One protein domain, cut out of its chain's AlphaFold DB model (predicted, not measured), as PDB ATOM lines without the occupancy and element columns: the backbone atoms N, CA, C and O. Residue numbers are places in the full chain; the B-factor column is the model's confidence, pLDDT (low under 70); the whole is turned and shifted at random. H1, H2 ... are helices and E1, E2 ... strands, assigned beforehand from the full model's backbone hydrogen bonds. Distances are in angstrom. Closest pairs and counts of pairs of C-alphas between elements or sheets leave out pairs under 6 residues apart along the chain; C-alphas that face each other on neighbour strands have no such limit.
ATOM      1  N   ARG A   2     -50.283   4.042 -27.302       77.44
ATOM      2  CA  ARG A   2     -50.061   2.699 -26.700       77.44
ATOM      3  C   ARG A   2     -48.818   1.935 -27.198       77.44
ATOM      4  O   ARG A   2     -48.271   1.131 -26.461       77.44
ATOM      5  N   ARG A   3     -48.401   2.165 -28.448       91.94
ATOM      6  CA  ARG A   3     -47.189   1.576 -29.045       91.94
ATOM      7  C   ARG A   3     -45.952   2.472 -28.940       91.94
ATOM      8  O   ARG A   3     -44.909   2.082 -29.437       91.94
ATOM      9  N   ALA A   4     -46.048   3.675 -28.381       94.56
ATOM     10  CA  ALA A   4     -44.879   4.535 -28.240       94.56
ATOM     11  C   ALA A   4     -43.906   3.922 -27.227       94.56
ATOM     12  O   ALA A   4     -44.330   3.433 -26.181       94.56
ATOM     13  N   ARG A   5     -42.608   3.960 -27.541       96.12
ATOM     14  CA  ARG A   5     -41.529   3.503 -26.656       96.12
ATOM     15  C   ARG A   5     -41.542   4.229 -25.312       96.12
ATOM     16  O   ARG A   5     -41.183   3.640 -24.297       96.12
ATOM     17  N   SER A   6     -41.919   5.503 -25.317       96.88
ATOM     18  CA  SER A   6     -41.994   6.335 -24.123       96.88
ATOM     19  C   SER A   6     -43.159   7.318 -24.211       96.88
ATOM     20  O   SER A   6     -43.789   7.483 -25.264       96.88
ATOM     21  N   ARG A   7     -43.449   7.974 -23.085       96.62
ATOM     22  CA  ARG A   7     -44.492   8.996 -23.007       96.62
ATOM     23  C   ARG A   7     -44.161  10.184 -23.906       96.62
ATOM     24  O   ARG A   7     -45.033  10.636 -24.635       96.62
ATOM     25  N   GLU A   8     -42.904  10.606 -23.907       97.06
ATOM     26  CA  GLU A   8     -42.398  11.746 -24.672       97.06
ATOM     27  C   GLU A   8     -42.598  11.523 -26.178       97.06
ATOM     28  O   GLU A   8     -43.118  12.391 -26.872       97.06
ATOM     29  N   VAL A   9     -42.291  10.320 -26.682       97.38
ATOM     30  CA  VAL A   9     -42.544   9.955 -28.090       97.38
ATOM     31  C   VAL A   9     -44.044   9.956 -28.399       97.38
ATOM     32  O   VAL A   9     -44.474  10.392 -29.468       97.38
ATOM     33  N   GLY A  10     -44.860   9.471 -27.460       96.69
ATOM     34  CA  GLY A  10     -46.314   9.495 -27.585       96.69
ATOM     35  C   GLY A  10     -46.880  10.913 -27.655       96.69
ATOM     36  O   GLY A  10     -47.766  11.166 -28.471       96.69
ATOM     37  N   GLU A  11     -46.375  11.819 -26.822       97.00
ATOM     38  CA  GLU A  11     -46.767  13.229 -26.776       97.00
ATOM     39  C   GLU A  11     -46.319  13.975 -28.036       97.00
ATOM     40  O   GLU A  11     -47.153  14.644 -28.644       97.00
ATOM     41  N   ALA A  12     -45.086  13.762 -28.509       96.56
ATOM     42  CA  ALA A  12     -44.594  14.333 -29.766       96.56
ATOM     43  C   ALA A  12     -45.465  13.933 -30.973       96.56
ATOM     44  O   ALA A  12     -45.768  14.754 -31.836       96.56
ATOM     45  N   PHE A  13     -45.930  12.679 -31.019       95.62
ATOM     46  CA  PHE A  13     -46.851  12.228 -32.065       95.62
ATOM     47  C   PHE A  13     -48.207  12.949 -31.997       95.62
ATOM     48  O   PHE A  13     -48.738  13.380 -33.017       95.62
ATOM     49  N   VAL A  14     -48.775  13.097 -30.795       95.50
ATOM     50  CA  VAL A  14     -50.052  13.808 -30.597       95.50
ATOM     51  C   VAL A  14     -49.918  15.295 -30.916       95.50
ATOM     52  O   VAL A  14     -50.844  15.890 -31.462       95.50
ATOM     53  N   GLU A  15     -48.772  15.895 -30.618       96.19
ATOM     54  CA  GLU A  15     -48.483  17.282 -30.970       96.19
ATOM     55  C   GLU A  15     -48.510  17.499 -32.489       96.19
ATOM     56  O   GLU A  15     -49.078  18.488 -32.945       96.19
ATOM     57  N   ARG A  16     -47.983  16.557 -33.286       95.12
ATOM     58  CA  ARG A  16     -48.093  16.617 -34.754       95.12
ATOM     59  C   ARG A  16     -49.536  16.549 -35.243       95.12
ATOM     60  O   ARG A  16     -49.896  17.309 -36.132       95.12
ATOM     61  N   LEU A  17     -50.386  15.725 -34.627       92.44
ATOM     62  CA  LEU A  17     -51.816  15.695 -34.972       92.44
ATOM     63  C   LEU A  17     -52.492  17.046 -34.710       92.44
ATOM     64  O   LEU A  17     -53.169  17.566 -35.588       92.44
ATOM     65  N   ARG A  18     -52.248  17.648 -33.540       95.00
ATOM     66  CA  ARG A  18     -52.776  18.983 -33.203       95.00
ATOM     67  C   ARG A  18     -52.248  20.063 -34.142       95.00
ATOM     68  O   ARG A  18     -52.974  20.991 -34.488       95.00
ATOM     69  N   TRP A  19     -50.985  19.947 -34.544       94.88
ATOM     70  CA  TRP A  19     -50.389  20.841 -35.526       94.88
ATOM     71  C   TRP A  19     -51.112  20.734 -36.872       94.88
ATOM     72  O   TRP A  19     -51.481  21.767 -37.418       94.88
ATOM     73  N   TRP A  20     -51.396  19.520 -37.361       93.12
ATOM     74  CA  TRP A  20     -52.164  19.324 -38.595       93.12
ATOM     75  C   TRP A  20     -53.594  19.839 -38.489       93.12
ATOM     76  O   TRP A  20     -54.030  20.526 -39.404       93.12
ATOM     77  N   GLU A  21     -54.297  19.577 -37.383       92.19
ATOM     78  CA  GLU A  21     -55.644  20.118 -37.139       92.19
ATOM     79  C   GLU A  21     -55.656  21.647 -37.257       92.19
ATOM     80  O   GLU A  21     -56.513  22.220 -37.932       92.19
ATOM     81  N   HIS A  22     -54.672  22.310 -36.642       93.50
ATOM     82  CA  HIS A  22     -54.519  23.755 -36.743       93.50
ATOM     83  C   HIS A  22     -54.139  24.198 -38.161       93.50
ATOM     84  O   HIS A  22     -54.773  25.099 -38.705       93.50
ATOM     85  N   TYR A  23     -53.138  23.558 -38.772       91.62
ATOM     86  CA  TYR A  23     -52.634  23.895 -40.102       91.62
ATOM     87  C   TYR A  23     -53.719  23.768 -41.172       91.62
ATOM     88  O   TYR A  23     -53.851  24.650 -42.016       91.62
ATOM     89  N   THR A  24     -54.537  22.716 -41.134       90.81
ATOM     90  CA  THR A  24     -55.654  22.573 -42.072       90.81
ATOM     91  C   THR A  24     -56.732  23.618 -41.809       90.81
ATOM     92  O   THR A  24     -57.214  24.226 -42.759       90.81
ATOM     93  N   ALA A  25     -57.051  23.903 -40.539       91.31
ATOM     94  CA  ALA A  25     -58.073  24.885 -40.184       91.31
ATOM     95  C   ALA A  25     -57.731  26.309 -40.652       91.31
ATOM     96  O   ALA A  25     -58.605  27.005 -41.154       91.31
ATOM     97  N   ILE A  26     -56.471  26.745 -40.532       92.88
ATOM     98  CA  ILE A  26     -56.053  28.087 -40.986       92.88
ATOM     99  C   ILE A  26     -55.914  28.208 -42.514       92.88
ATOM    100  O   ILE A  26     -55.702  29.309 -43.010       92.88
ATOM    101  N   ASN A  27     -55.996  27.092 -43.243       89.00
ATOM    102  CA  ASN A  27     -55.926  27.037 -44.705       89.00
ATOM    103  C   ASN A  27     -57.267  26.618 -45.339       89.00
ATOM    104  O   ASN A  27     -57.279  26.232 -46.505       89.00
ATOM    105  N   ASP A  28     -58.374  26.646 -44.586       89.00
ATOM    106  CA  ASP A  28     -59.711  26.235 -45.048       89.00
ATOM    107  C   ASP A  28     -59.754  24.805 -45.632       89.00
ATOM    108  O   ASP A  28     -60.477  24.506 -46.585       89.00
ATOM    109  N   MET A  29     -58.966  23.899 -45.045       85.56
ATOM    110  CA  MET A  29     -58.874  22.489 -45.426       85.56
ATOM    111  C   MET A  29     -59.373  21.573 -44.304       85.56
ATOM    112  O   MET A  29     -59.285  21.893 -43.119       85.56
ATOM    113  N   GLU A  30     -59.826  20.374 -44.675       81.25
ATOM    114  CA  GLU A  30     -60.220  19.329 -43.728       81.25
ATOM    115  C   GLU A  30     -59.274  18.122 -43.794       81.25
ATOM    116  O   GLU A  30     -58.884  17.649 -44.864       81.25
ATOM    117  N   MET A  31     -58.956  17.552 -42.630       76.94
ATOM    118  CA  MET A  31     -58.087  16.371 -42.506       76.94
ATOM    119  C   MET A  31     -58.757  15.060 -42.984       76.94
ATOM    120  O   MET A  31     -58.150  13.991 -42.962       76.94
ATOM    121  N   ASN A  32     -60.009  15.131 -43.448       73.38
ATOM    122  CA  ASN A  32     -60.797  14.018 -43.988       73.38
ATOM    123  C   ASN A  32     -60.821  13.978 -45.529       73.38
ATOM    124  O   ASN A  32     -61.537  13.148 -46.093       73.38
ATOM    125  N   ASN A  33     -60.069  14.853 -46.216       65.44
ATOM    126  CA  ASN A  33     -60.122  15.016 -47.677       65.44
ATOM    127  C   ASN A  33     -59.536  13.811 -48.461       65.44
ATOM    128  O   ASN A  33     -59.199  13.876 -49.640       65.44
ATOM    129  N   ASN A  34     -59.395  12.680 -47.774       62.34
ATOM    130  CA  ASN A  34     -58.919  11.393 -48.233       62.34
ATOM    131  C   ASN A  34     -59.822  10.338 -47.562       62.34
ATOM    132  O   ASN A  34     -59.960  10.387 -46.343       62.34
ATOM    133  N   PRO A  35     -60.473   9.390 -48.259       60.09
ATOM    134  CA  PRO A  35     -60.127   8.806 -49.554       60.09
ATOM    135  C   PRO A  35     -60.428   9.696 -50.769       60.09
ATOM    136  O   PRO A  35     -61.487  10.320 -50.848       60.09
ATOM    137  N   SER A  36     -59.522   9.689 -51.754       71.50
ATOM    138  CA  SER A  36     -59.743  10.309 -53.070       71.50
ATOM    139  C   SER A  36     -60.919   9.651 -53.820       71.50
ATOM    140  O   SER A  36     -61.298   8.523 -53.488       71.50
ATOM    141  N   PRO A  37     -61.488  10.278 -54.870       72.75
ATOM    142  CA  PRO A  37     -62.557   9.664 -55.668       72.75
ATOM    143  C   PRO A  37     -62.198   8.261 -56.182       72.75
ATOM    144  O   PRO A  37     -63.006   7.339 -56.095       72.75
ATOM    145  N   GLY A  38     -60.951   8.066 -56.630       71.50
ATOM    146  CA  GLY A  38     -60.452   6.760 -57.067       71.50
ATOM    147  C   GLY A  38     -60.359   5.727 -55.938       71.50
ATOM    148  O   GLY A  38     -60.583   4.544 -56.174       71.50
ATOM    149  N   ASN A  39     -60.081   6.153 -54.702       74.25
ATOM    150  CA  ASN A  39     -60.108   5.268 -53.537       74.25
ATOM    151  C   ASN A  39     -61.536   4.890 -53.127       74.25
ATOM    152  O   ASN A  39     -61.766   3.730 -52.798       74.25
ATOM    153  N   LYS A  40     -62.489   5.829 -53.207       75.44
ATOM    154  CA  LYS A  40     -63.913   5.555 -52.956       75.44
ATOM    155  C   LYS A  40     -64.471   4.543 -53.955       75.44
ATOM    156  O   LYS A  40     -65.096   3.570 -53.550       75.44
ATOM    157  N   LEU A  41     -64.163   4.714 -55.245       75.38
ATOM    158  CA  LEU A  41     -64.496   3.733 -56.289       75.38
ATOM    159  C   LEU A  41     -63.809   2.376 -56.068       75.38
ATOM    160  O   LEU A  41     -64.347   1.346 -56.456       75.38
ATOM    161  N   GLY A  42     -62.633   2.373 -55.436       70.25
ATOM    162  CA  GLY A  42     -61.899   1.169 -55.041       70.25
ATOM    163  C   GLY A  42     -62.370   0.523 -53.732       70.25
ATOM    164  O   GLY A  42     -61.708  -0.399 -53.268       70.25
ATOM    165  N   GLY A  43     -63.465   0.999 -53.126       74.31
ATOM    166  CA  GLY A  43     -64.085   0.383 -51.948       74.31
ATOM    167  C   GLY A  43     -63.675   0.960 -50.589       74.31
ATOM    168  O   GLY A  43     -64.162   0.477 -49.573       74.31
ATOM    169  N   LEU A  44     -62.829   1.997 -50.535       76.88
ATOM    170  CA  LEU A  44     -62.532   2.710 -49.284       76.88
ATOM    171  C   LEU A  44     -63.594   3.781 -49.043       76.88
ATOM    172  O   LEU A  44     -63.570   4.844 -49.665       76.88
ATOM    173  N   THR A  45     -64.529   3.503 -48.140       78.44
ATOM    174  CA  THR A  45     -65.702   4.356 -47.919       78.44
ATOM    175  C   THR A  45     -65.423   5.488 -46.937       78.44
ATOM    176  O   THR A  45     -65.979   6.579 -47.084       78.44
ATOM    177  N   THR A  46     -64.510   5.278 -45.980       81.25
ATOM    178  CA  THR A  46     -64.175   6.267 -44.943       81.25
ATOM    179  C   THR A  46     -62.673   6.530 -44.809       81.25
ATOM    180  O   THR A  46     -61.829   5.690 -45.134       81.25
ATOM    181  N   ILE A  47     -62.321   7.700 -44.259       78.00
ATOM    182  CA  ILE A  47     -60.939   8.009 -43.855       78.00
ATOM    183  C   ILE A  47     -60.426   7.019 -42.802       78.00
ATOM    184  O   ILE A  47     -59.241   6.683 -42.795       78.00
ATOM    185  N   TYR A  48     -61.310   6.510 -41.939       78.75
ATOM    186  CA  TYR A  48     -60.959   5.554 -40.892       78.75
ATOM    187  C   TYR A  48     -60.470   4.228 -41.478       78.75
ATOM    188  O   TYR A  48     -59.393   3.768 -41.104       78.75
ATOM    189  N   GLU A  49     -61.195   3.655 -42.442       79.00
ATOM    190  CA  GLU A  49     -60.789   2.423 -43.137       79.00
ATOM    191  C   GLU A  49     -59.418   2.582 -43.803       79.00
ATOM    192  O   GLU A  49     -58.522   1.754 -43.621       79.00
ATOM    193  N   LYS A  50     -59.215   3.702 -44.509       81.00
ATOM    194  CA  LYS A  50     -57.932   4.008 -45.150       81.00
ATOM    195  C   LYS A  50     -56.800   4.151 -44.125       81.00
ATOM    196  O   LYS A  50     -55.704   3.627 -44.332       81.00
ATOM    197  N   SER A  51     -57.061   4.835 -43.014       81.38
ATOM    198  CA  SER A  51     -56.069   5.089 -41.961       81.38
ATOM    199  C   SER A  51     -55.671   3.817 -41.210       81.38
ATOM    200  O   SER A  51     -54.502   3.650 -40.854       81.38
ATOM    201  N   LEU A  52     -56.607   2.882 -41.018       83.06
ATOM    202  CA  LEU A  52     -56.321   1.568 -40.437       83.06
ATOM    203  C   LEU A  52     -55.367   0.766 -41.331       83.06
ATOM    204  O   LEU A  52     -54.352   0.266 -40.844       83.06
ATOM    205  N   GLY A  53     -55.627   0.731 -42.642       83.94
ATOM    206  CA  GLY A  53     -54.720   0.111 -43.613       83.94
ATOM    207  C   GLY A  53     -53.349   0.794 -43.663       83.94
ATOM    208  O   GLY A  53     -52.318   0.129 -43.745       83.94
ATOM    209  N   ALA A  54     -53.301   2.123 -43.540       84.81
ATOM    210  CA  ALA A  54     -52.036   2.851 -43.475       84.81
ATOM    211  C   ALA A  54     -51.220   2.498 -42.222       84.81
ATOM    212  O   ALA A  54     -50.017   2.263 -42.327       84.81
ATOM    213  N   THR A  55     -51.884   2.390 -41.068       86.81
ATOM    214  CA  THR A  55     -51.258   2.045 -39.781       86.81
ATOM    215  C   THR A  55     -50.683   0.628 -39.780       86.81
ATOM    216  O   THR A  55     -49.654   0.386 -39.146       86.81
ATOM    217  N   ALA A  56     -51.296  -0.303 -40.521       89.31
ATOM    218  CA  ALA A  56     -50.827  -1.684 -40.627       89.31
ATOM    219  C   ALA A  56     -49.392  -1.794 -41.179       89.31
ATOM    220  O   ALA A  56     -48.642  -2.672 -40.755       89.31
ATOM    221  N   LYS A  57     -48.963  -0.855 -42.040       92.19
ATOM    222  CA  LYS A  57     -47.588  -0.811 -42.577       92.19
ATOM    223  C   LYS A  57     -46.523  -0.587 -41.503       92.19
ATOM    224  O   LYS A  57     -45.389  -1.018 -41.665       92.19
ATOM    225  N   GLY A  58     -46.887   0.041 -40.385       90.81
ATOM    226  CA  GLY A  58     -45.993   0.219 -39.241       90.81
ATOM    227  C   GLY A  58     -45.747  -1.068 -38.443       90.81
ATOM    228  O   GLY A  58     -45.112  -1.008 -37.393       90.81
ATOM    229  N   GLY A  59     -46.296  -2.217 -38.852       92.44
ATOM    230  CA  GLY A  59     -46.114  -3.497 -38.167       92.44
ATOM    231  C   GLY A  59     -46.616  -3.467 -36.722       92.44
ATOM    232  O   GLY A  59     -47.600  -2.793 -36.412       92.44
ATOM    233  N   THR A  60     -45.930  -4.176 -35.824       92.94
ATOM    234  CA  THR A  60     -46.312  -4.323 -34.404       92.94
ATOM    235  C   THR A  60     -45.279  -3.779 -33.415       92.94
ATOM    236  O   THR A  60     -45.573  -3.686 -32.223       92.94
ATOM    237  N   THR A  61     -44.095  -3.372 -33.882       95.19
ATOM    238  CA  THR A  61     -43.005  -2.875 -33.029       95.19
ATOM    239  C   THR A  61     -43.333  -1.517 -32.393       95.19
ATOM    240  O   THR A  61     -44.243  -0.809 -32.856       95.19
ATOM    241  N   PRO A  62     -42.636  -1.130 -31.307       96.44
ATOM    242  CA  PRO A  62     -42.826   0.180 -30.703       96.44
ATOM    243  C   PRO A  62     -42.414   1.327 -31.635       96.44
ATOM    244  O   PRO A  62     -41.435   1.212 -32.367       96.44
ATOM    245  N   LEU A  63     -43.147   2.440 -31.579       97.25
ATOM    246  CA  LEU A  63     -42.759   3.705 -32.199       97.25
ATOM    247  C   LEU A  63     -41.647   4.339 -31.361       97.25
ATOM    248  O   LEU A  63     -41.869   4.672 -30.195       97.25
ATOM    249  N   ASN A  64     -40.478   4.520 -31.963       98.00
ATOM    250  CA  ASN A  64     -39.265   4.948 -31.277       98.00
ATOM    251  C   ASN A  64     -39.013   6.453 -31.363       98.00
ATOM    252  O   ASN A  64     -38.424   6.998 -30.435       98.00
ATOM    253  N   ALA A  65     -39.459   7.121 -32.429       98.00
ATOM    254  CA  ALA A  65     -39.293   8.563 -32.597       98.00
ATOM    255  C   ALA A  65     -40.299   9.154 -33.589       98.00
ATOM    256  O   ALA A  65     -40.843   8.449 -34.445       98.00
ATOM    257  N   VAL A  66     -40.504  10.464 -33.464       97.94
ATOM    258  CA  VAL A  66     -41.270  11.296 -34.391       97.94
ATOM    259  C   VAL A  66     -40.356  12.415 -34.872       97.94
ATOM    260  O   VAL A  66     -39.737  13.088 -34.052       97.94
ATOM    261  N   TYR A  67     -40.280  12.598 -36.182       98.31
ATOM    262  CA  TYR A  67     -39.452  13.597 -36.848       98.31
ATOM    263  C   TYR A  67     -40.336  14.591 -37.592       98.31
ATOM    264  O   TYR A  67     -41.394  14.212 -38.090       98.31
ATOM    265  N   THR A  68     -39.921  15.852 -37.693       97.31
ATOM    266  CA  THR A  68     -40.551  16.805 -38.621       97.31
ATOM    267  C   THR A  68     -40.038  16.598 -40.045       97.31
ATOM    268  O   THR A  68     -39.063  15.878 -40.265       97.31
ATOM    269  N   TYR A  69     -40.692  17.234 -41.018       97.56
ATOM    270  CA  TYR A  69     -40.330  17.145 -42.433       97.56
ATOM    271  C   TYR A  69     -38.824  17.362 -42.665       97.56
ATOM    272  O   TYR A  69     -38.269  18.365 -42.215       97.56
ATOM    273  N   ALA A  70     -38.175  16.410 -43.348       97.56
ATOM    274  CA  ALA A  70     -36.743  16.404 -43.675       97.56
ATOM    275  C   ALA A  70     -35.770  16.483 -42.477       97.56
ATOM    276  O   ALA A  70     -34.569  16.682 -42.665       97.56
ATOM    277  N   GLN A  71     -36.245  16.302 -41.241       98.25
ATOM    278  CA  GLN A  71     -35.358  16.230 -40.084       98.25
ATOM    279  C   GLN A  71     -34.476  14.966 -40.177       98.25
ATOM    280  O   GLN A  71     -35.011  13.886 -40.445       98.25
ATOM    281  N   PRO A  72     -33.154  15.062 -39.922       98.31
ATOM    282  CA  PRO A  72     -32.267  13.902 -39.937       98.31
ATOM    283  C   PRO A  72     -32.718  12.810 -38.963       98.31
ATOM    284  O   PRO A  72     -32.888  13.062 -37.766       98.31
ATOM    285  N   ILE A  73     -32.886  11.590 -39.474       97.75
ATOM    286  CA  ILE A  73     -33.301  10.429 -38.683       97.75
ATOM    287  C   ILE A  73     -32.093   9.877 -37.916       97.75
ATOM    288  O   ILE A  73     -31.097   9.472 -38.513       97.75
ATOM    289  N   THR A  74     -32.186   9.817 -36.584       97.38
ATOM    290  CA  THR A  74     -31.086   9.364 -35.706       97.38
ATOM    291  C   THR A  74     -31.399   8.085 -34.924       97.38
ATOM    292  O   THR A  74     -30.491   7.381 -34.487       97.38
ATOM    293  N   GLU A  75     -32.678   7.764 -34.743       98.00
ATOM    294  CA  GLU A  75     -33.151   6.597 -33.992       98.00
ATOM    295  C   GLU A  75     -33.377   5.384 -34.898       98.00
ATOM    296  O   GLU A  75     -33.847   5.500 -36.029       98.00
ATOM    297  N   ARG A  76     -33.084   4.192 -34.367       97.19
ATOM    298  CA  ARG A  76     -33.328   2.909 -35.046       97.19
ATOM    299  C   ARG A  76     -34.712   2.361 -34.704       97.19
ATOM    300  O   ARG A  76     -35.257   2.657 -33.644       97.19
ATOM    301  N   GLY A  77     -35.232   1.472 -35.549       96.56
ATOM    302  CA  GLY A  77     -36.548   0.845 -35.377       96.56
ATOM    303  C   GLY A  77     -37.656   1.617 -36.092       96.56
ATOM    304  O   GLY A  77     -37.387   2.351 -37.037       96.56
ATOM    305  N   LEU A  78     -38.908   1.431 -35.664       97.38
ATOM    306  CA  LEU A  78     -40.038   2.133 -36.269       97.38
ATOM    307  C   LEU A  78     -40.026   3.600 -35.842       97.38
ATOM    308  O   LEU A  78     -40.128   3.911 -34.656       97.38
ATOM    309  N   VAL A  79     -39.972   4.496 -36.816       97.50
ATOM    310  CA  VAL A  79     -40.073   5.944 -36.622       97.50
ATOM    311  C   VAL A  79     -41.137   6.506 -37.557       97.50
ATOM    312  O   VAL A  79     -41.489   5.870 -38.550       97.50
ATOM    313  N   VAL A  80     -41.664   7.684 -37.240       96.44
ATOM    314  CA  VAL A  80     -42.581   8.416 -38.122       96.44
ATOM    315  C   VAL A  80     -41.951   9.750 -38.474       96.44
ATOM    316  O   VAL A  80     -41.543  10.484 -37.580       96.44
ATOM    317  N   MET A  81     -41.907  10.075 -39.762       97.81
ATOM    318  CA  MET A  81     -41.658  11.437 -40.211       97.81
ATOM    319  C   MET A  81     -42.984  12.095 -40.561       97.81
ATOM    320  O   MET A  81     -43.783  11.547 -41.322       97.81
ATOM    321  N   ASP A  82     -43.199  13.271 -39.995       95.88
ATOM    322  CA  ASP A  82     -44.349  14.101 -40.271       95.88
ATOM    323  C   ASP A  82     -44.229  14.730 -41.663       95.88
ATOM    324  O   ASP A  82     -43.369  15.577 -41.911       95.88
ATOM    325  N   THR A  83     -45.065  14.262 -42.587       95.00
ATOM    326  CA  THR A  83     -45.049  14.681 -43.989       95.00
ATOM    327  C   THR A  83     -46.476  14.822 -44.527       95.00
ATOM    328  O   THR A  83     -47.381  14.147 -44.027       95.00
TER     329      THR A  83
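What this domain is: This is residues 2 to 83 of the 190 residues of the protein "GD_AH_C domain-containing protein" of Dictyobacter kobayashii (UniProt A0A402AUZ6). Picture an open frame round a largely empty middle: the long helix H1 makes one side, H3 the side across from it, H2 sits at one end, and the small parallel sheet of E1 and E2 is at the other. The first half of H1, by its residues 8 to 16, packs on the sheet, mainly on E1, while no helix touches another. The printed part has 82 residues, with three named helices and then two named strands in the order H1 H2 H3 E1 E2, class mixed, helices and strands. It is only just loose, close to compact, with a radius of gyration of the C-alphas of 14.5 A and spans of 38 by 31 by 23 A.

Where its parts are: Find C-alpha 7 at (-44.492, 8.996, -23.007); from there H1, residues 7 to 25, runs 27.1 A to C-alpha 25 at (-58.073, 24.885, -40.184). Further along come H2, residues 37 to 41, and H3, residues 47 to 56, 14.4 A long. Then read E1, residues 63 to 67, 11.4 A, and E2, residues 78 to 81, ending at C-alpha 81 at (-41.658, 11.437, -40.211).

How they stand to each other: Look first at E1 and E2, parallel neighbours at 20 degrees, where N 64 and O 78 are 2.8 A apart and N 80 and O 65 3.0 A, both within hydrogen-bond range. The closest C-alphas of H1 and E1 are those of Val 9 and Ala 65, 5.7 A apart. H1 and E2 are only just apart, closest 8.3 A. H1 and H3 are apart, and H2 is apart from both strands. In H1, H2 and H3 every O i to N i+4 pair is within hydrogen-bond range.

The domain as a whole: The C-alphas of Leu 41 and Thr 74, the two farthest apart, are 39.6 A from each other. The printed part has no cut; the link from H1 to H2 is long, with 11 residues, and that from H2 to H3 is tight. The mean pLDDT of the printed part is 88.8, and look for low confidence, under 70, at residues 33 to 35.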